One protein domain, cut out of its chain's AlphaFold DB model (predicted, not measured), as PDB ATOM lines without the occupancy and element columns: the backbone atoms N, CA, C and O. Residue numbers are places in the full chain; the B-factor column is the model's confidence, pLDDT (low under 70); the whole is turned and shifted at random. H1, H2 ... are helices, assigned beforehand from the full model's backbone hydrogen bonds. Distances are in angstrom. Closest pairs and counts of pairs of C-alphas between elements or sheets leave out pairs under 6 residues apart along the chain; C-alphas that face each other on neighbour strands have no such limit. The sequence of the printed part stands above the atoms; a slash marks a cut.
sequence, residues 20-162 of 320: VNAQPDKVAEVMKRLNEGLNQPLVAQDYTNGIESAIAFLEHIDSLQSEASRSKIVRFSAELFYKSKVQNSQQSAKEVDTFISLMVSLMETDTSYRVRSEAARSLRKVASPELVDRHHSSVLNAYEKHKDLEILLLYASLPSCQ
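What this domain is: This is residues 20 to 162 of the 320 residues of an uncharacterized protein of Oligosphaeraceae bacterium (UniProt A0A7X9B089). Three helical hairpins, H2 with H3, H4 with H5 and H7 with H8, stand in a row and make a slab two helices thick, with H2, H4 and H7 in one layer and H3, H5 and H8 in the other. H1 stands at one end of the row, steeply tilted to H2, and the five-residue H6 comes in the chain between the second hairpin and the third. The printed part has 143 residues, with eight named helices, H1 to H8 in order, and no named strand; its class is all helix. It is compact, with a radius of gyration of the C-alphas of 14.6 A, and spans 43 by 34 by 19 A, only just flat.

How they stand to each other: Start at H1, residues 24 to 35, which touches H2, residues 50 to 59, with residues 24 to 27 alone; the closest C-alphas, of Val 27 and Phe 57, are 6.4 A apart, at a steep tilt of 55 degrees. Next look at H3, residues 67 to 87: it forms a hairpin with H2, the closest C-alphas being those of Ala 54 and Ser 77 at 4.2 A. H4, residues 93 to 109, and H5, residues 113 to 126, are the next hairpin, opposite ways at a shallow tilt of 25 degrees, closest at the C-alphas of Met 107 and Arg 116, 4.4 A. H2, H3, H4 and H5 are an up and down bundle, each running against the one before it. Between these two hairpins H3 touches H5, the same way at a shallow tilt of 7 degrees, with the closest C-alphas, of Ser 71 and Val 115, 4.7 A apart. H6, residues 129 to 133, touches no helix; it is close to H4 but not clearly touching, the closest C-alphas, of Ile 100 and Val 132, being 6.7 A apart. H7, residues 136 to 146, touches H4, whose residues 104 to 108 alone take part, with the C-alphas of Glu 108 and Ala 142 closest at 4.5 A. H8, residues 149 to 157, forms a hairpin with H7 and touches H5, where the C-alphas of Ala 120 and Ile 151 are closest at 5.2 A. In H1 to H8 every O i to N i+4 pair is within hydrogen-bond range.

Where its parts are: Find C-alpha 24 at (2.437, -14.553, 25.955); from there H1 runs 16.6 A to C-alpha 35. H3, the longest, runs 30.2 A from (-12.919, -7.976, 40.339) to C-alpha 87. H4 measures 24.1 A, H5 20.1 A, H7 15.6 A and H2 14.3 A; the short H6 measures 6.0 A. H8 runs 12.4 A and ends at C-alpha 157, (-30.991, -8.087, 21.120).

The domain as a whole: The C-alphas farthest apart, of Glu 36 and Gln 162, are 44.4 A apart. The printed part has no cut. The link from H1 to H2, residues 36 to 49, is long. The mean pLDDT of the printed part is 86.9; look for values under 70 at residues 20 to 24, 39 to 41, 43 to 48 and 86 to 90.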
ATOM      1  N   VAL A  20       3.898  -5.794  17.698       39.66
ATOM      2  CA  VAL A  20       3.631  -6.756  18.773       39.66
ATOM      3  C   VAL A  20       2.558  -7.745  18.327       39.66
ATOM      4  O   VAL A  20       1.364  -7.508  18.520       39.66
ATOM      5  N   ASN A  21       2.981  -8.893  17.794       47.94
ATOM      6  CA  ASN A  21       2.169 -10.107  17.928       47.94
ATOM      7  C   ASN A  21       1.912 -10.353  19.418       47.94
ATOM      8  O   ASN A  21       2.765  -9.998  20.234       47.94
ATOM      9  N   ALA A  22       0.760 -10.930  19.767       51.22
ATOM     10  CA  ALA A  22       0.369 -11.267  21.134       51.22
ATOM     11  C   ALA A  22       1.400 -12.212  21.782       51.22
ATOM     12  O   ALA A  22       1.227 -13.424  21.808       51.22
ATOM     13  N   GLN A  23       2.525 -11.674  22.249       63.38
ATOM     14  CA  GLN A  23       3.559 -12.445  22.917       63.38
ATOM     15  C   GLN A  23       3.019 -12.800  24.305       63.38
ATOM     16  O   GLN A  23       2.694 -11.876  25.062       63.38
ATOM     17  N   PRO A  24       2.925 -14.098  24.653       67.75
ATOM     18  CA  PRO A  24       2.437 -14.553  25.955       67.75
ATOM     19  C   PRO A  24       3.094 -13.819  27.132       67.75
ATOM     20  O   PRO A  24       2.420 -13.467  28.099       67.75
ATOM     21  N   ASP A  25       4.377 -13.477  26.995       71.62
ATOM     22  CA  ASP A  25       5.161 -12.752  27.999       71.62
ATOM     23  C   ASP A  25       4.590 -11.367  28.337       71.62
ATOM     24  O   ASP A  25       4.589 -10.965  29.500       71.62
ATOM     25  N   LYS A  26       4.038 -10.642  27.352       76.12
ATOM     26  CA  LYS A  26       3.439  -9.315  27.583       76.12
ATOM     27  C   LYS A  26       2.086  -9.407  28.271       76.12
ATOM     28  O   LYS A  26       1.789  -8.595  29.145       76.12
ATOM     29  N   VAL A  27       1.270 -10.394  27.898       79.31
ATOM     30  CA  VAL A  27      -0.000 -10.663  28.587       79.31
ATOM     31  C   VAL A  27       0.292 -11.019  30.044       79.31
ATOM     32  O   VAL A  27      -0.286 -10.414  30.946       79.31
ATOM     33  N   ALA A  28       1.257 -11.910  30.283       80.06
ATOM     34  CA  ALA A  28       1.688 -12.293  31.623       80.06
ATOM     35  C   ALA A  28       2.219 -11.099  32.438       80.06
ATOM     36  O   ALA A  28       1.845 -10.939  33.601       80.06
ATOM     37  N   GLU A  29       3.033 -10.224  31.839       82.25
ATOM     38  CA  GLU A  29       3.535  -9.006  32.490       82.25
ATOM     39  C   GLU A  29       2.394  -8.063  32.900       82.25
ATOM     40  O   GLU A  29       2.365  -7.573  34.034       82.25
ATOM     41  N   VAL A  30       1.422  -7.837  32.011       83.00
ATOM     42  CA  VAL A  30       0.249  -7.004  32.306       83.00
ATOM     43  C   VAL A  30      -0.593  -7.618  33.424       83.00
ATOM     44  O   VAL A  30      -0.956  -6.910  34.366       83.00
ATOM     45  N   MET A  31      -0.873  -8.925  33.368       81.94
ATOM     46  CA  MET A  31      -1.637  -9.617  34.412       81.94
ATOM     47  C   MET A  31      -0.937  -9.540  35.770       81.94
ATOM     48  O   MET A  31      -1.576  -9.241  36.781       81.94
ATOM     49  N   LYS A  32       0.387  -9.732  35.795       84.00
ATOM     50  CA  LYS A  32       1.202  -9.598  37.005       84.00
ATOM     51  C   LYS A  32       1.084  -8.196  37.606       84.00
ATOM     52  O   LYS A  32       0.748  -8.069  38.781       84.00
ATOM     53  N   ARG A  33       1.267  -7.145  36.800       81.12
ATOM     54  CA  ARG A  33       1.148  -5.750  37.261       81.12
ATOM     55  C   ARG A  33      -0.247  -5.425  37.799       81.12
ATOM     56  O   ARG A  33      -0.370  -4.736  38.809       81.12
ATOM     57  N   LEU A  34      -1.300  -5.932  37.156       82.38
ATOM     58  CA  LEU A  34      -2.675  -5.748  37.630       82.38
ATOM     59  C   LEU A  34      -2.933  -6.439  38.978       82.38
ATOM     60  O   LEU A  34      -3.691  -5.899  39.785       82.38
ATOM     61  N   ASN A  35      -2.309  -7.591  39.235       83.31
ATOM     62  CA  ASN A  35      -2.352  -8.258  40.541       83.31
ATOM     63  C   ASN A  35      -1.553  -7.501  41.611       83.31
ATOM     64  O   ASN A  35      -1.979  -7.437  42.760       83.31
ATOM     65  N   GLU A  36      -0.450  -6.858  41.232       83.38
ATOM     66  CA  GLU A  36       0.338  -5.977  42.109       83.38
ATOM     67  C   GLU A  36      -0.364  -4.632  42.403       83.38
ATOM     68  O   GLU A  36       0.187  -3.773  43.088       83.38
ATOM     69  N   GLY A  37      -1.582  -4.419  41.886       74.06
ATOM     70  CA  GLY A  37      -2.348  -3.183  42.073       74.06
ATOM     71  C   GLY A  37      -1.845  -2.006  41.229       74.06
ATOM     72  O   GLY A  37      -2.318  -0.877  41.388       74.06
ATOM     73  N   LEU A  38      -0.912  -2.249  40.303       70.06
ATOM     74  CA  LEU A  38      -0.364  -1.232  39.415       70.06
ATOM     75  C   LEU A  38      -1.377  -0.924  38.305       70.06
ATOM     76  O   LEU A  38      -1.485  -1.612  37.290       70.06
ATOM     77  N   ASN A  39      -2.130   0.159  38.496       65.69
ATOM     78  CA  ASN A  39      -3.177   0.624  37.585       65.69
ATOM     79  C   ASN A  39      -2.628   1.348  36.345       65.69
ATOM     80  O   ASN A  39      -3.053   2.456  36.023       65.69
ATOM     81  N   GLN A  40      -1.710   0.723  35.610       66.56
ATOM     82  CA  GLN A  40      -1.216   1.303  34.362       66.56
ATOM     83  C   GLN A  40      -2.346   1.433  33.319       66.56
ATOM     84  O   GLN A  40      -3.271   0.600  33.290       66.56
ATOM     85  N   PRO A  41      -2.331   2.491  32.487       67.25
ATOM     86  CA  PRO A  41      -3.257   2.612  31.371       67.25
ATOM     87  C   PRO A  41      -2.994   1.477  30.373       67.25
ATOM     88  O   PRO A  41      -1.861   1.254  29.963       67.25
ATOM     89  N   LEU A  42      -4.049   0.749  30.009       70.38
ATOM     90  CA  LEU A  42      -3.996  -0.249  28.942       70.38
ATOM     91  C   LEU A  42      -4.350   0.462  27.639       70.38
ATOM     92  O   LEU A  42      -5.427   1.055  27.551       70.38
ATOM     93  N   VAL A  43      -3.456   0.428  26.651       69.62
ATOM     94  CA  VAL A  43      -3.635   1.142  25.384       69.62
ATOM     95  C   VAL A  43      -3.666   0.135  24.244       69.62
ATOM     96  O   VAL A  43      -2.686  -0.530  23.936       69.62
ATOM     97  N   ALA A  44      -4.814   0.015  23.577       58.72
ATOM     98  CA  ALA A  44      -4.986  -1.004  22.542       58.72
ATOM     99  C   ALA A  44      -4.193  -0.719  21.244       58.72
ATOM    100  O   ALA A  44      -4.205  -1.548  20.347       58.72
ATOM    101  N   GLN A  45      -3.526   0.439  21.123       61.22
ATOM    102  CA  GLN A  45      -2.603   0.729  20.010       61.22
ATOM    103  C   GLN A  45      -1.305  -0.089  20.093       61.22
ATOM    104  O   GLN A  45      -0.631  -0.249  19.082       61.22
ATOM    105  N   ASP A  46      -0.994  -0.647  21.264       62.94
ATOM    106  CA  ASP A  46       0.245  -1.390  21.499       62.94
ATOM    107  C   ASP A  46       0.193  -2.839  20.970       62.94
ATOM    108  O   ASP A  46       1.161  -3.584  21.122       62.94
ATOM    109  N   TYR A  47      -0.927  -3.256  20.362       64.94
ATOM    110  CA  TYR A  47      -1.212  -4.641  19.972       64.94
ATOM    111  C   TYR A  47      -1.600  -4.714  18.491       64.94
ATOM    112  O   TYR A  47      -2.615  -4.146  18.086       64.94
ATOM    113  N   THR A  48      -0.816  -5.424  17.670       63.56
ATOM    114  CA  THR A  48      -1.036  -5.480  16.211       63.56
ATOM    115  C   THR A  48      -1.977  -6.603  15.780       63.56
ATOM    116  O   THR A  48      -2.664  -6.450  14.771       63.56
ATOM    117  N   ASN A  49      -2.085  -7.686  16.564       73.12
ATOM    118  CA  ASN A  49      -3.139  -8.691  16.397       73.12
ATOM    119  C   ASN A  49      -4.181  -8.593  17.522       73.12
ATOM    120  O   ASN A  49      -4.098  -9.269  18.552       73.12
ATOM    121  N   GLY A  50      -5.135  -7.674  17.350       79.19
ATOM    122  CA  GLY A  50      -6.088  -7.318  18.402       79.19
ATOM    123  C   GLY A  50      -7.004  -8.466  18.835       79.19
ATOM    124  O   GLY A  50      -7.298  -8.567  20.021       79.19
ATOM    125  N   ILE A  51      -7.428  -9.357  17.929       85.44
ATOM    126  CA  ILE A  51      -8.341 -10.451  18.301       85.44
ATOM    127  C   ILE A  51      -7.628 -11.564  19.077       85.44
ATOM    128  O   ILE A  51      -8.117 -11.959  20.131       85.44
ATOM    129  N   GLU A  52      -6.444 -11.993  18.635       85.94
ATOM    130  CA  GLU A  52      -5.616 -12.951  19.383       85.94
ATOM    131  C   GLU A  52      -5.240 -12.401  20.761       85.94
ATOM    132  O   GLU A  52      -5.343 -13.104  21.763       85.94
ATOM    133  N   SER A  53      -4.872 -11.116  20.833       86.00
ATOM    134  CA  SER A  53      -4.563 -10.460  22.108       86.00
ATOM    135  C   SER A  53      -5.782 -10.451  23.032       86.00
ATOM    136  O   SER A  53      -5.661 -10.764  24.214       86.00
ATOM    137  N   ALA A  54      -6.965 -10.124  22.502       89.62
ATOM    138  CA  ALA A  54      -8.208 -10.145  23.265       89.62
ATOM    139  C   ALA A  54      -8.517 -11.544  23.816       89.62
ATOM    140  O   ALA A  54      -8.863 -11.666  24.988       89.62
ATOM    141  N   ILE A  55      -8.357 -12.589  22.997       90.75
ATOM    142  CA  ILE A  55      -8.529 -13.987  23.416       90.75
ATOM    143  C   ILE A  55      -7.539 -14.327  24.533       90.75
ATOM    144  O   ILE A  55      -7.968 -14.753  25.601       90.75
ATOM    145  N   ALA A  56      -6.248 -14.041  24.347       88.81
ATOM    146  CA  ALA A  56      -5.214 -14.351  25.332       88.81
ATOM    147  C   ALA A  56      -5.465 -13.669  26.691       88.81
ATOM    148  O   ALA A  56      -5.287 -14.288  27.740       88.81
ATOM    149  N   PHE A  57      -5.915 -12.410  26.695       90.69
ATOM    150  CA  PHE A  57      -6.294 -11.715  27.928       90.69
ATOM    151  C   PHE A  57      -7.500 -12.360  28.622       90.69
ATOM    152  O   PHE A  57      -7.513 -12.457  29.849       90.69
ATOM    153  N   LEU A  58      -8.506 -12.796  27.861       92.56
ATOM    154  CA  LEU A  58      -9.691 -13.451  28.413       92.56
ATOM    155  C   LEU A  58      -9.385 -14.857  28.941       92.56
ATOM    156  O   LEU A  58      -9.897 -15.216  29.992       92.56
ATOM    157  N   GLU A  59      -8.517 -15.624  28.282       92.25
ATOM    158  CA  GLU A  59      -8.096 -16.957  28.747       92.25
ATOM    159  C   GLU A  59      -7.357 -16.912  30.094       92.25
ATOM    160  O   GLU A  59      -7.439 -17.850  30.880       92.25
ATOM    161  N   HIS A  60      -6.664 -15.808  30.387       88.75
ATOM    162  CA  HIS A  60      -5.903 -15.632  31.628       88.75
ATOM    163  C   HIS A  60      -6.648 -14.807  32.685       88.75
ATOM    164  O   HIS A  60      -6.080 -14.485  33.726       88.75
ATOM    165  N   ILE A  61      -7.905 -14.429  32.450       90.31
ATOM    166  CA  ILE A  61      -8.621 -13.511  33.345       90.31
ATOM    167  C   ILE A  61      -8.804 -14.079  34.761       90.31
ATOM    168  O   ILE A  61      -8.782 -13.319  35.731       90.31
ATOM    169  N   ASP A  62      -8.893 -15.402  34.891       88.38
ATOM    170  CA  ASP A  62      -9.019 -16.097  36.175       88.38
ATOM    171  C   ASP A  62      -7.751 -15.999  37.035       88.38
ATOM    172  O   ASP A  62      -7.814 -16.171  38.252       88.38
ATOM    173  N   SER A  63      -6.599 -15.638  36.450       88.50
ATOM    174  CA  SER A  63      -5.382 -15.369  37.225       88.50
ATOM    175  C   SER A  63      -5.462 -14.062  38.021       88.50
ATOM    176  O   SER A  63      -4.576 -13.778  38.831       88.50
ATOM    177  N   LEU A  64      -6.471 -13.222  37.766       87.31
ATOM    178  CA  LEU A  64      -6.657 -11.948  38.449       87.31
ATOM    179  C   LEU A  64      -7.547 -12.097  39.682       87.31
ATOM    180  O   LEU A  64      -8.721 -12.469  39.601       87.31
ATOM    181  N   GLN A  65      -7.009 -11.692  40.830       85.62
ATOM    182  CA  GLN A  65      -7.722 -11.781  42.108       85.62
ATOM    183  C   GLN A  65      -8.797 -10.694  42.254       85.62
ATOM    184  O   GLN A  65      -9.863 -10.926  42.824       85.62
ATOM    185  N   SER A  66      -8.530  -9.502  41.715       90.19
ATOM    186  CA  SER A  66      -9.416  -8.345  41.834       90.19
ATOM    187  C   SER A  66     -10.508  -8.341  40.767       90.19
ATOM    188  O   SER A  66     -10.222  -8.302  39.568       90.19
ATOM    189  N   GLU A  67     -11.765  -8.244  41.206       91.50
ATOM    190  CA  GLU A  67     -12.919  -7.976  40.339       91.50
ATOM    191  C   GLU A  67     -12.696  -6.737  39.454       91.50
ATOM    192  O   GLU A  67     -13.050  -6.735  38.274       91.50
ATOM    193  N   ALA A  68     -12.123  -5.664  40.012       88.81
ATOM    194  CA  ALA A  68     -11.908  -4.427  39.270       88.81
ATOM    195  C   ALA A  68     -10.919  -4.639  38.114       88.81
ATOM    196  O   ALA A  68     -11.134  -4.116  37.017       88.81
ATOM    197  N   SER A  69      -9.879  -5.445  38.342       89.00
ATOM    198  CA  SER A  69      -8.909  -5.828  37.315       89.00
ATOM    199  C   SER A  69      -9.544  -6.737  36.262       89.00
ATOM    200  O   SER A  69      -9.395  -6.455  35.074       89.00
ATOM    201  N   ARG A  70     -10.333  -7.748  36.664       92.25
ATOM    202  CA  ARG A  70     -11.077  -8.609  35.722       92.25
ATOM    203  C   ARG A  70     -12.017  -7.792  34.835       92.25
ATOM    204  O   ARG A  70     -11.927  -7.848  33.613       92.25
ATOM    205  N   SER A  71     -12.844  -6.931  35.428       92.56
ATOM    206  CA  SER A  71     -13.742  -6.030  34.688       92.56
ATOM    207  C   SER A  71     -12.978  -5.102  33.728       92.56
ATOM    208  O   SER A  71     -13.417  -4.869  32.599       92.56
ATOM    209  N   LYS A  72     -11.799  -4.603  34.131       90.50
ATOM    210  CA  LYS A  72     -10.926  -3.793  33.266       90.50
ATOM    211  C   LYS A  72     -10.412  -4.597  32.066       90.50
ATOM    212  O   LYS A  72     -10.427  -4.053  30.962       90.50
ATOM    213  N   ILE A  73     -10.013  -5.853  32.267       92.00
ATOM    214  CA  ILE A  73      -9.578  -6.760  31.197       92.00
ATOM    215  C   ILE A  73     -10.709  -7.077  30.220       92.00
ATOM    216  O   ILE A  73     -10.481  -7.006  29.015       92.00
ATOM    217  N   VAL A  74     -11.929  -7.344  30.694       95.19
ATOM    218  CA  VAL A  74     -13.091  -7.573  29.814       95.19
ATOM    219  C   VAL A  74     -13.289  -6.400  28.854       95.19
ATOM    220  O   VAL A  74     -13.353  -6.572  27.635       95.19
ATOM    221  N   ARG A  75     -13.322  -5.179  29.400       93.25
ATOM    222  CA  ARG A  75     -13.485  -3.958  28.606       93.25
ATOM    223  C   ARG A  75     -12.327  -3.749  27.627       93.25
ATOM    224  O   ARG A  75     -12.557  -3.366  26.483       93.25
ATOM    225  N   PHE A  76     -11.097  -3.990  28.074       90.44
ATOM    226  CA  PHE A  76      -9.904  -3.846  27.242       90.44
ATOM    227  C   PHE A  76      -9.884  -4.852  26.082       90.44
ATOM    228  O   PHE A  76      -9.638  -4.475  24.938       90.44
ATOM    229  N   SER A  77     -10.242  -6.106  26.351       92.12
ATOM    230  CA  SER A  77     -10.335  -7.171  25.347       92.12
ATOM    231  C   SER A  77     -11.384  -6.842  24.283       92.12
ATOM    232  O   SER A  77     -11.150  -7.026  23.090       92.12
ATOM    233  N   ALA A  78     -12.516  -6.257  24.678       92.25
ATOM    234  CA  ALA A  78     -13.517  -5.777  23.731       92.25
ATOM    235  C   ALA A  78     -13.020  -4.601  22.867       92.25
ATOM    236  O   ALA A  78     -13.360  -4.523  21.685       92.25
ATOM    237  N   GLU A  79     -12.204  -3.695  23.415       89.12
ATOM    238  CA  GLU A  79     -11.576  -2.620  22.636       89.12
ATOM    239  C   GLU A  79     -10.597  -3.175  21.591       89.12
ATOM    240  O   GLU A  79     -10.634  -2.752  20.434       89.12
ATOM    241  N   LEU A  80      -9.769  -4.150  21.975       87.19
ATOM    242  CA  LEU A  80      -8.853  -4.855  21.074       87.19
ATOM    243  C   LEU A  80      -9.606  -5.584  19.946       87.19
ATOM    244  O   LEU A  80      -9.249  -5.464  18.768       87.19
ATOM    245  N   PHE A  81     -10.700  -6.273  20.282       88.31
ATOM    246  CA  PHE A  81     -11.581  -6.908  19.301       88.31
ATOM    247  C   PHE A  81     -12.190  -5.879  18.333       88.31
ATOM    248  O   PHE A  81     -12.153  -6.055  17.115       88.31
ATOM    249  N   TYR A  82     -12.704  -4.759  18.848       85.12
ATOM    250  CA  TYR A  82     -13.288  -3.710  18.012       85.12
ATOM    251  C   TYR A  82     -12.254  -3.069  17.076       85.12
ATOM    252  O   TYR A  82     -12.534  -2.886  15.892       85.12
ATOM    253  N   LYS A  83     -11.053  -2.745  17.575       79.12
ATOM    254  CA  LYS A  83      -9.985  -2.167  16.746       79.12
ATOM    255  C   LYS A  83      -9.533  -3.125  15.657       79.12
ATOM    256  O   LYS A  83      -9.413  -2.690  14.516       79.12
ATOM    257  N   SER A  84      -9.361  -4.410  15.970       78.25
ATOM    258  CA  SER A  84      -8.996  -5.397  14.947       78.25
ATOM    259  C   SER A  84     -10.065  -5.513  13.860       78.25
ATOM    260  O   SER A  84      -9.700  -5.491  12.694       78.25
ATOM    261  N   LYS A  85     -11.363  -5.485  14.202       73.00
ATOM    262  CA  LYS A  85     -12.454  -5.459  13.208       73.00
ATOM    263  C   LYS A  85     -12.388  -4.235  12.283       73.00
ATOM    264  O   LYS A  85     -12.702  -4.334  11.103       73.00
ATOM    265  N   VAL A  86     -12.021  -3.069  12.822       65.06
ATOM    266  CA  VAL A  86     -11.953  -1.807  12.062       65.06
ATOM    267  C   VAL A  86     -10.677  -1.707  11.216       65.06
ATOM    268  O   VAL A  86     -10.715  -1.107  10.146       65.06
ATOM    269  N   GLN A  87      -9.557  -2.256  11.692       61.88
ATOM    270  CA  GLN A  87      -8.233  -2.084  11.081       61.88
ATOM    271  C   GLN A  87      -7.790  -3.262  10.200       61.88
ATOM    272  O   GLN A  87      -7.040  -3.037   9.257       61.88
ATOM    273  N   ASN A  88      -8.245  -4.490  10.469       55.53
ATOM    274  CA  ASN A  88      -7.831  -5.707   9.767       55.53
ATOM    275  C   ASN A  88      -9.055  -6.553   9.379       55.53
ATOM    276  O   ASN A  88      -9.746  -7.107  10.227       55.53
ATOM    277  N   SER A  89      -9.297  -6.717   8.076       54.53
ATOM    278  CA  SER A  89     -10.412  -7.521   7.549       54.53
ATOM    279  C   SER A  89     -10.169  -9.038   7.574       54.53
ATOM    280  O   SER A  89     -11.020  -9.794   7.118       54.53
ATOM    281  N   GLN A  90      -9.018  -9.503   8.074       58.91
ATOM    282  CA  GLN A  90      -8.644 -10.922   8.135       58.91
ATOM    283  C   GLN A  90      -8.819 -11.509   9.545       58.91
ATOM    284  O   GLN A  90      -7.905 -12.117  10.086       58.91
ATOM    285  N   GLN A  91      -9.988 -11.326  10.160       70.75
ATOM    286  CA  GLN A  91     -10.349 -12.115  11.344       70.75
ATOM    287  C   GLN A  91     -10.871 -13.477  10.886       70.75
ATOM    288  O   GLN A  91     -11.789 -13.540  10.062       70.75
ATOM    289  N   SER A  92     -10.326 -14.576  11.410       81.69
ATOM    290  CA  SER A  92     -10.910 -15.883  11.124       81.69
ATOM    291  C   SER A  92     -12.248 -16.032  11.856       81.69
ATOM    292  O   SER A  92     -12.419 -15.594  12.997       81.69
ATOM    293  N   ALA A  93     -13.212 -16.708  11.225       85.06
ATOM    294  CA  ALA A  93     -14.503 -17.002  11.855       85.06
ATOM    295  C   ALA A  93     -14.346 -17.777  13.179       85.06
ATOM    296  O   ALA A  93     -15.174 -17.639  14.080       85.06
ATOM    297  N   LYS A  94     -13.263 -18.559  13.299       88.88
ATOM    298  CA  LYS A  94     -12.906 -19.314  14.500       88.88
ATOM    299  C   LYS A  94     -12.501 -18.393  15.651       88.88
ATOM    300  O   LYS A  94     -13.043 -18.540  16.736       88.88
ATOM    301  N   GLU A  95     -11.608 -17.429  15.432       89.75
ATOM    302  CA  GLU A  95     -11.176 -16.497  16.489       89.75
ATOM    303  C   GLU A  95     -12.334 -15.631  16.992       89.75
ATOM    304  O   GLU A  95     -12.479 -15.417  18.194       89.75
ATOM    305  N   VAL A  96     -13.197 -15.173  16.080       90.50
ATOM    306  CA  VAL A  96     -14.404 -14.420  16.447       90.50
ATOM    307  C   VAL A  96     -15.310 -15.261  17.340       90.50
ATOM    308  O   VAL A  96     -15.786 -14.773  18.362       90.50
ATOM    309  N   ASP A  97     -15.532 -16.527  16.983       93.56
ATOM    310  CA  ASP A  97     -16.340 -17.434  17.795       93.56
ATOM    311  C   ASP A  97     -15.700 -17.738  19.157       93.56
ATOM    312  O   ASP A  97     -16.398 -17.695  20.169       93.56
ATOM    313  N   THR A  98     -14.380 -17.944  19.218       94.88
ATOM    314  CA  THR A  98     -13.641 -18.130  20.478       94.88
ATOM    315  C   THR A  98     -13.781 -16.915  21.393       94.88
ATOM    316  O   THR A  98     -14.120 -17.067  22.564       94.88
ATOM    317  N   PHE A  99     -13.579 -15.700  20.872       95.56
ATOM    318  CA  PHE A  99     -13.737 -14.471  21.653       95.56
ATOM    319  C   PHE A  99     -15.154 -14.346  22.234       95.56
ATOM    320  O   PHE A  99     -15.318 -14.075  23.425       95.56
ATOM    321  N   ILE A 100     -16.182 -14.573  21.409       96.88
ATOM    322  CA  ILE A 100     -17.582 -14.528  21.851       96.88
ATOM    323  C   ILE A 100     -17.834 -15.598  22.920       96.88
ATOM    324  O   ILE A 100     -18.402 -15.281  23.964       96.88
ATOM    325  N   SER A 101     -17.358 -16.826  22.700       97.69
ATOM    326  CA  SER A 101     -17.500 -17.947  23.638       97.69
ATOM    327  C   SER A 101     -16.883 -17.639  25.001       97.69
ATOM    328  O   SER A 101     -17.505 -17.902  26.025       97.69
ATOM    329  N   LEU A 102     -15.693 -17.029  25.039       97.94
ATOM    330  CA  LEU A 102     -15.035 -16.633  26.288       97.94
ATOM    331  C   LEU A 102     -15.833 -15.556  27.034       97.94
ATOM    332  O   LEU A 102     -16.044 -15.665  28.240       97.94
ATOM    333  N   MET A 103     -16.347 -14.548  26.323       98.12
ATOM    334  CA  MET A 103     -17.205 -13.519  26.921       98.12
ATOM    335  C   MET A 103     -18.507 -14.116  27.475       98.12
ATOM    336  O   MET A 103     -18.969 -13.705  28.538       98.12
ATOM    337  N   VAL A 104     -19.090 -15.100  26.781       98.06
ATOM    338  CA  VAL A 104     -20.283 -15.830  27.235       98.06
ATOM    339  C   VAL A 104     -19.988 -16.720  28.436       98.06
ATOM    340  O   VAL A 104     -20.737 -16.675  29.410       98.06
ATOM    341  N   SER A 105     -18.862 -17.427  28.433       97.50
ATOM    342  CA  SER A 105     -18.404 -18.208  29.582       97.50
ATOM    343  C   SER A 105     -18.257 -17.334  30.829       97.50
ATOM    344  O   SER A 105     -18.741 -17.705  31.897       97.50
ATOM    345  N   LEU A 106     -17.699 -16.122  30.701       97.44
ATOM    346  CA  LEU A 106     -17.613 -15.175  31.817       97.44
ATOM    347  C   LEU A 106     -18.987 -14.766  32.353       97.44
ATOM    348  O   LEU A 106     -19.156 -14.648  33.566       97.44
ATOM    349  N   MET A 107     -19.981 -14.584  31.478       98.19
ATOM    350  CA  MET A 107     -21.362 -14.310  31.890       98.19
ATOM    351  C   MET A 107     -21.980 -15.483  32.667       98.19
ATOM    352  O   MET A 107     -22.775 -15.260  33.578       98.19
ATOM    353  N   GLU A 108     -21.632 -16.725  32.335       95.38
ATOM    354  CA  GLU A 108     -22.163 -17.921  32.994       95.38
ATOM    355  C   GLU A 108     -21.446 -18.250  34.313       95.38
ATOM    356  O   GLU A 108     -22.092 -18.670  35.289       95.38
ATOM    357  N   THR A 109     -20.123 -18.077  34.358       94.56
ATOM    358  CA  THR A 109     -19.258 -18.670  35.387       94.56
ATOM    359  C   THR A 109     -18.703 -17.674  36.406       94.56
ATOM    360  O   THR A 109     -18.607 -18.054  37.575       94.56
ATOM    361  N   ASP A 110     -18.414 -16.414  36.042       95.19
ATOM    362  CA  ASP A 110     -17.821 -15.455  36.990       95.19
ATOM    363  C   ASP A 110     -18.821 -15.120  38.110       95.19
ATOM    364  O   ASP A 110     -20.018 -14.898  37.889       95.19
ATOM    365  N   THR A 111     -18.336 -15.091  39.348       93.19
ATOM    366  CA  THR A 111     -19.139 -14.818  40.547       93.19
ATOM    367  C   THR A 111     -19.453 -13.333  40.721       93.19
ATOM    368  O   THR A 111     -20.459 -12.986  41.345       93.19
ATOM    369  N   SER A 112     -18.681 -12.447  40.093       95.31
ATOM    370  CA  SER A 112     -18.866 -11.003  40.139       95.31
ATOM    371  C   SER A 112     -19.944 -10.510  39.176       95.31
ATOM    372  O   SER A 112     -19.836 -10.641  37.956       95.31
ATOM    373  N   TYR A 113     -20.943  -9.808  39.723       94.44
ATOM    374  CA  TYR A 113     -21.924  -9.062  38.928       94.44
ATOM    375  C   TYR A 113     -21.254  -8.082  37.957       94.44
ATOM    376  O   TYR A 113     -21.634  -8.006  36.792       94.44
ATOM    377  N   ARG A 114     -20.221  -7.358  38.400       95.19
ATOM    378  CA  ARG A 114     -19.561  -6.335  37.582       95.19
ATOM    379  C   ARG A 114     -18.864  -6.932  36.365       95.19
ATOM    380  O   ARG A 114     -18.920  -6.329  35.295       95.19
ATOM    381  N   VAL A 115     -18.212  -8.086  36.517       96.31
ATOM    382  CA  VAL A 115     -17.546  -8.773  35.400       96.31
ATOM    383  C   VAL A 115     -18.585  -9.285  34.408       96.31
ATOM    384  O   VAL A 115     -18.483  -8.972  33.222       96.31
ATOM    385  N   ARG A 116     -19.632  -9.970  34.889       97.94
ATOM    386  CA  ARG A 116     -20.726 -10.477  34.045       97.94
ATOM    387  C   ARG A 116     -21.428  -9.366  33.264       97.94
ATOM    388  O   ARG A 116     -21.547  -9.446  32.041       97.94
ATOM    389  N   SER A 117     -21.830  -8.303  33.956       96.12
ATOM    390  CA  SER A 117     -22.458  -7.127  33.352       96.12
ATOM    391  C   SER A 117     -21.556  -6.467  32.309       96.12
ATOM    392  O   SER A 117     -22.026  -6.080  31.238       96.12
ATOM    393  N   GLU A 118     -20.255  -6.328  32.589       96.94
ATOM    394  CA  GLU A 118     -19.317  -5.722  31.640       96.94
ATOM    395  C   GLU A 118     -19.069  -6.620  30.425       96.94
ATOM    396  O   GLU A 118     -18.941  -6.090  29.321       96.94
ATOM    397  N   ALA A 119     -19.067  -7.948  30.585       97.81
ATOM    398  CA  ALA A 119     -18.951  -8.895  29.477       97.81
ATOM    399  C   ALA A 119     -20.155  -8.774  28.534       97.81
ATOM    400  O   ALA A 119     -19.975  -8.518  27.341       97.81
ATOM    401  N   ALA A 120     -21.375  -8.819  29.078       97.88
ATOM    402  CA  ALA A 120     -22.609  -8.655  28.307       97.88
ATOM    403  C   ALA A 120     -22.668  -7.302  27.579       97.88
ATOM    404  O   ALA A 120     -22.903  -7.226  26.367       97.88
ATOM    405  N   ARG A 121     -22.396  -6.216  28.314       95.06
ATOM    406  CA  ARG A 121     -22.385  -4.849  27.782       95.06
ATOM    407  C   ARG A 121     -21.342  -4.678  26.685       95.06
ATOM    408  O   ARG A 121     -21.622  -4.031  25.674       95.06
ATOM    409  N   SER A 122     -20.140  -5.204  26.896       95.25
ATOM    410  CA  SER A 122     -19.043  -5.103  25.936       95.25
ATOM    411  C   SER A 122     -19.352  -5.882  24.670       95.25
ATOM    412  O   SER A 122     -19.203  -5.332  23.581       95.25
ATOM    413  N   LEU A 123     -19.873  -7.102  24.800       95.44
ATOM    414  CA  LEU A 123     -20.228  -7.945  23.665       95.44
ATOM    415  C   LEU A 123     -21.268  -7.264  22.766       95.44
ATOM    416  O   LEU A 123     -21.026  -7.105  21.571       95.44
ATOM    417  N   ARG A 124     -22.345  -6.716  23.350       92.81
ATOM    418  CA  ARG A 124     -23.383  -5.946  22.631       92.81
ATOM    419  C   ARG A 124     -22.822  -4.741  21.857       92.81
ATOM    420  O   ARG A 124     -23.375  -4.340  20.834       92.81
ATOM    421  N   LYS A 125     -21.726  -4.143  22.341       89.06
ATOM    422  CA  LYS A 125     -21.082  -2.965  21.735       89.06
ATOM    423  C   LYS A 125     -20.108  -3.290  20.605       89.06
ATOM    424  O   LYS A 125     -19.727  -2.359  19.888       89.06
ATOM    425  N   VAL A 126     -19.611  -4.519  20.500       89.50
ATOM    426  CA  VAL A 126     -18.497  -4.837  19.586       89.50
ATOM    427  C   VAL A 126     -18.829  -5.954  18.605       89.50
ATOM    428  O   VAL A 126     -18.376  -5.895  17.463       89.50
ATOM    429  N   ALA A 127     -19.668  -6.909  19.003       90.56
ATOM    430  CA  ALA A 127     -20.157  -7.981  18.148       90.56
ATOM    431  C   ALA A 127     -21.562  -7.655  17.622       90.56
ATOM    432  O   ALA A 127     -22.362  -7.029  18.322       90.56
ATOM    433  N   SER A 128     -21.853  -8.070  16.386       89.94
ATOM    434  CA  SER A 128     -23.216  -7.974  15.860       89.94
ATOM    435  C   SER A 128     -24.105  -9.042  16.517       89.94
ATOM    436  O   SER A 128     -23.590 -10.098  16.906       89.94
ATOM    437  N   PRO A 129     -25.422  -8.806  16.650       92.88
ATOM    438  CA  PRO A 129     -26.330  -9.772  17.264       92.88
ATOM    439  C   PRO A 129     -26.300 -11.153  16.601       92.88
ATOM    440  O   PRO A 129     -26.368 -12.158  17.295       92.88
ATOM    441  N   GLU A 130     -26.124 -11.213  15.280       93.31
ATOM    442  CA  GLU A 130     -26.089 -12.453  14.496       93.31
ATOM    443  C   GLU A 130     -24.886 -13.330  14.862       93.31
ATOM    444  O   GLU A 130     -24.998 -14.552  14.923       93.31
ATOM    445  N   LEU A 131     -23.732 -12.717  15.153       92.38
ATOM    446  CA  LEU A 131     -22.540 -13.456  15.569       92.38
ATOM    447  C   LEU A 131     -22.707 -14.072  16.960       92.38
ATOM    448  O   LEU A 131     -22.212 -15.178  17.194       92.38
ATOM    449  N   VAL A 132     -23.392 -13.357  17.858       96.06
ATOM    450  CA  VAL A 132     -23.656 -13.789  19.238       96.06
ATOM    451  C   VAL A 132     -24.800 -14.802  19.303       96.06
ATOM    452  O   VAL A 132     -24.807 -15.639  20.197       96.06
ATOM    453  N   ASP A 133     -25.735 -14.780  18.351       96.44
ATOM    454  CA  ASP A 133     -26.927 -15.642  18.335       96.44
ATOM    455  C   ASP A 133     -26.602 -17.142  18.366       96.44
ATOM    456  O   ASP A 133     -27.347 -17.933  18.937       96.44
ATOM    457  N   ARG A 134     -25.428 -17.534  17.856       94.94
ATOM    458  CA  ARG A 134     -24.903 -18.909  17.968       94.94
ATOM    459  C   ARG A 134     -24.769 -19.391  19.419       94.94
ATOM    460  O   ARG A 134     -24.834 -20.587  19.674       94.94
ATOM    461  N   HIS A 135     -24.634 -18.456  20.357       97.25
ATOM    462  CA  HIS A 135     -24.511 -18.674  21.800       97.25
ATOM    463  C   HIS A 135     -25.813 -18.348  22.555       97.25
ATOM    464  O   HIS A 135     -25.799 -18.186  23.775       97.25
ATOM    465  N   HIS A 136     -26.950 -18.242  21.854       96.81
ATOM    466  CA  HIS A 136     -28.252 -17.845  22.405       96.81
ATOM    467  C   HIS A 136     -28.629 -18.588  23.695       96.81
ATOM    468  O   HIS A 136     -28.990 -17.956  24.690       96.81
ATOM    469  N   SER A 137     -28.542 -19.922  23.687       97.12
ATOM    470  CA  SER A 137     -28.921 -20.749  24.838       97.12
ATOM    471  C   SER A 137     -28.044 -20.463  26.054       97.12
ATOM    472  O   SER A 137     -28.561 -20.355  27.161       97.12
ATOM    473  N   SER A 138     -26.743 -20.265  25.847       98.06
ATOM    474  CA  SER A 138     -25.801 -19.913  26.910       98.06
ATOM    475  C   SER A 138     -26.061 -18.521  27.485       98.06
ATOM    476  O   SER A 138     -26.136 -18.346  28.699       98.06
ATOM    477  N   VAL A 139     -26.325 -17.526  26.633       98.19
ATOM    478  CA  VAL A 139     -26.712 -16.179  27.092       98.19
ATOM    479  C   VAL A 139     -27.997 -16.232  27.930       98.19
ATOM    480  O   VAL A 139     -28.086 -15.588  28.979       98.19
ATOM    481  N   LEU A 140     -28.989 -17.020  27.504       97.69
ATOM    482  CA  LEU A 140     -30.228 -17.210  28.257       97.69
ATOM    483  C   LEU A 140     -29.982 -17.918  29.596       97.69
ATOM    484  O   LEU A 140     -30.480 -17.452  30.620       97.69
ATOM    485  N   ASN A 141     -29.190 -18.991  29.614       97.38
ATOM    486  CA  ASN A 141     -28.835 -19.719  30.833       97.38
ATOM    487  C   ASN A 141     -28.089 -18.817  31.828       97.38
ATOM    488  O   ASN A 141     -28.400 -18.817  33.023       97.38
ATOM    489  N   ALA A 142     -27.155 -17.995  31.340       97.94
ATOM    490  CA  ALA A 142     -26.443 -17.005  32.143       97.94
ATOM    491  C   ALA A 142     -27.414 -16.018  32.810       97.94
ATOM    492  O   ALA A 142     -27.317 -15.756  34.012       97.94
ATOM    493  N   TYR A 143     -28.396 -15.508  32.055       97.56
ATOM    494  CA  TYR A 143     -29.436 -14.652  32.620       97.56
ATOM    495  C   TYR A 143     -30.286 -15.405  33.643       97.56
ATOM    496  O   TYR A 143     -30.550 -14.887  34.729       97.56
ATOM    497  N   GLU A 144     -30.732 -16.619  33.326       95.94
ATOM    498  CA  GLU A 144     -31.604 -17.384  34.208       95.94
ATOM    499  C   GLU A 144     -30.943 -17.679  35.555       95.94
ATOM    500  O   GLU A 144     -31.627 -17.573  36.578       95.94
ATOM    501  N   LYS A 145     -29.632 -17.941  35.550       96.62
ATOM    502  CA  LYS A 145     -28.800 -18.162  36.735       96.62
ATOM    503  C   LYS A 145     -28.582 -16.892  37.558       96.62
ATOM    504  O   LYS A 145     -28.755 -16.921  38.772       96.62
ATOM    505  N   HIS A 146     -28.202 -15.784  36.918       96.19
ATOM    506  CA  HIS A 146     -27.676 -14.606  37.628       96.19
ATOM    507  C   HIS A 146     -28.640 -13.426  37.732       96.19
ATOM    508  O   HIS A 146     -28.387 -12.512  38.513       96.19
ATOM    509  N   LYS A 147     -29.720 -13.418  36.943       95.44
ATOM    510  CA  LYS A 147     -30.699 -12.320  36.851       95.44
ATOM    511  C   LYS A 147     -30.036 -10.954  36.625       95.44
ATOM    512  O   LYS A 147     -30.409  -9.961  37.239       95.44
ATOM    513  N   ASP A 148     -29.051 -10.904  35.732       95.69
ATOM    514  CA  ASP A 148     -28.319  -9.684  35.373       95.69
ATOM    515  C   ASP A 148     -29.023  -8.934  34.223       95.69
ATOM    516  O   ASP A 148     -29.373  -9.525  33.197       95.69
ATOM    517  N   LEU A 149     -29.241  -7.625  34.384       95.81
ATOM    518  CA  LEU A 149     -29.967  -6.806  33.410       95.81
ATOM    519  C   LEU A 149     -29.205  -6.604  32.092       95.81
ATOM    520  O   LEU A 149     -29.832  -6.537  31.037       95.81
ATOM    521  N   GLU A 150     -27.873  -6.515  32.120       96.19
ATOM    522  CA  GLU A 150     -27.077  -6.379  30.894       96.19
ATOM    523  C   GLU A 150     -27.089  -7.681  30.091       96.19
ATOM    524  O   GLU A 150     -27.167  -7.634  28.862       96.19
ATOM    525  N   ILE A 151     -27.106  -8.840  30.764       98.19
ATOM    526  CA  ILE A 151     -27.293 -10.135  30.092       98.19
ATOM    527  C   ILE A 151     -28.695 -10.211  29.474       98.19
ATOM    528  O   ILE A 151     -28.836 -10.632  28.326       98.19
ATOM    529  N   LEU A 152     -29.736  -9.746  30.178       98.19
ATOM    530  CA  LEU A 152     -31.093  -9.702  29.620       98.19
ATOM    531  C   LEU A 152     -31.185  -8.799  28.384       98.19
ATOM    532  O   LEU A 152     -31.836  -9.154  27.404       98.19
ATOM    533  N   LEU A 153     -30.531  -7.637  28.418       97.31
ATOM    534  CA  LEU A 153     -30.440  -6.741  27.268       97.31
ATOM    535  C   LEU A 153     -29.713  -7.397  26.093       97.31
ATOM    536  O   LEU A 153     -30.150  -7.243  24.954       97.31
ATOM    537  N   LEU A 154     -28.622  -8.125  26.351       97.81
ATOM    538  CA  LEU A 154     -27.940  -8.891  25.314       97.81
ATOM    539  C   LEU A 154     -28.888  -9.938  24.720       97.81
ATOM    540  O   LEU A 154     -29.101  -9.916  23.512       97.81
ATOM    541  N   TYR A 155     -29.527 -10.768  25.549       98.38
ATOM    542  CA  TYR A 155     -30.515 -11.759  25.113       98.38
ATOM    543  C   TYR A 155     -31.621 -11.141  24.246       98.38
ATOM    544  O   TYR A 155     -31.911 -11.639  23.164       98.38
ATOM    545  N   ALA A 156     -32.203 -10.023  24.687       97.81
ATOM    546  CA  ALA A 156     -33.275  -9.323  23.979       97.81
ATOM    547  C   ALA A 156     -32.833  -8.681  22.646       97.81
ATOM    548  O   ALA A 156     -33.679  -8.303  21.831       97.81
ATOM    549  N   SER A 157     -31.524  -8.547  22.407       95.69
ATOM    550  CA  SER A 157     -30.991  -8.087  21.120       95.69
ATOM    551  C   SER A 157     -30.822  -9.197  20.084       95.69
ATOM    552  O   SER A 157     -30.720  -8.881  18.900       95.69
ATOM    553  N   LEU A 158     -30.801 -10.463  20.512       96.81
ATOM    554  CA  LEU A 158     -30.482 -11.601  19.653       96.81
ATOM    555  C   LEU A 158     -31.627 -11.933  18.672       96.81
ATOM    556  O   LEU A 158     -32.790 -11.897  19.081       96.81
ATOM    557  N   PRO A 159     -31.333 -12.296  17.408       96.06
ATOM    558  CA  PRO A 159     -32.334 -12.741  16.434       96.06
ATOM    559  C   PRO A 159     -33.211 -13.902  16.918       96.06
ATOM    560  O   PRO A 159     -34.425 -13.863  16.726       96.06
ATOM    561  N   SER A 160     -32.632 -14.893  17.602       96.88
ATOM    562  CA  SER A 160     -33.360 -16.056  18.129       96.88
ATOM    563  C   SER A 160     -34.114 -15.768  19.438       96.88
ATOM    564  O   SER A 160     -34.659 -16.676  20.066       96.88
ATOM    565  N   CYS A 161     -34.150 -14.513  19.902       96.88
ATOM    566  CA  CYS A 161     -34.849 -14.131  21.126       96.88
ATOM    567  C   CYS A 161     -36.357 -14.430  21.057       96.88
ATOM    568  O   CYS A 161     -37.069 -13.968  20.164       96.88
ATOM    569  N   GLN A 162     -36.875 -15.127  22.071       96.88
ATOM    570  CA  GLN A 162     -38.313 -15.315  22.244       96.88
ATOM    571  C   GLN A 162     -38.924 -14.064  22.881       96.88
ATOM    572  O   GLN A 162     -38.767 -13.826  24.081       96.88
TER     573      GLN A 162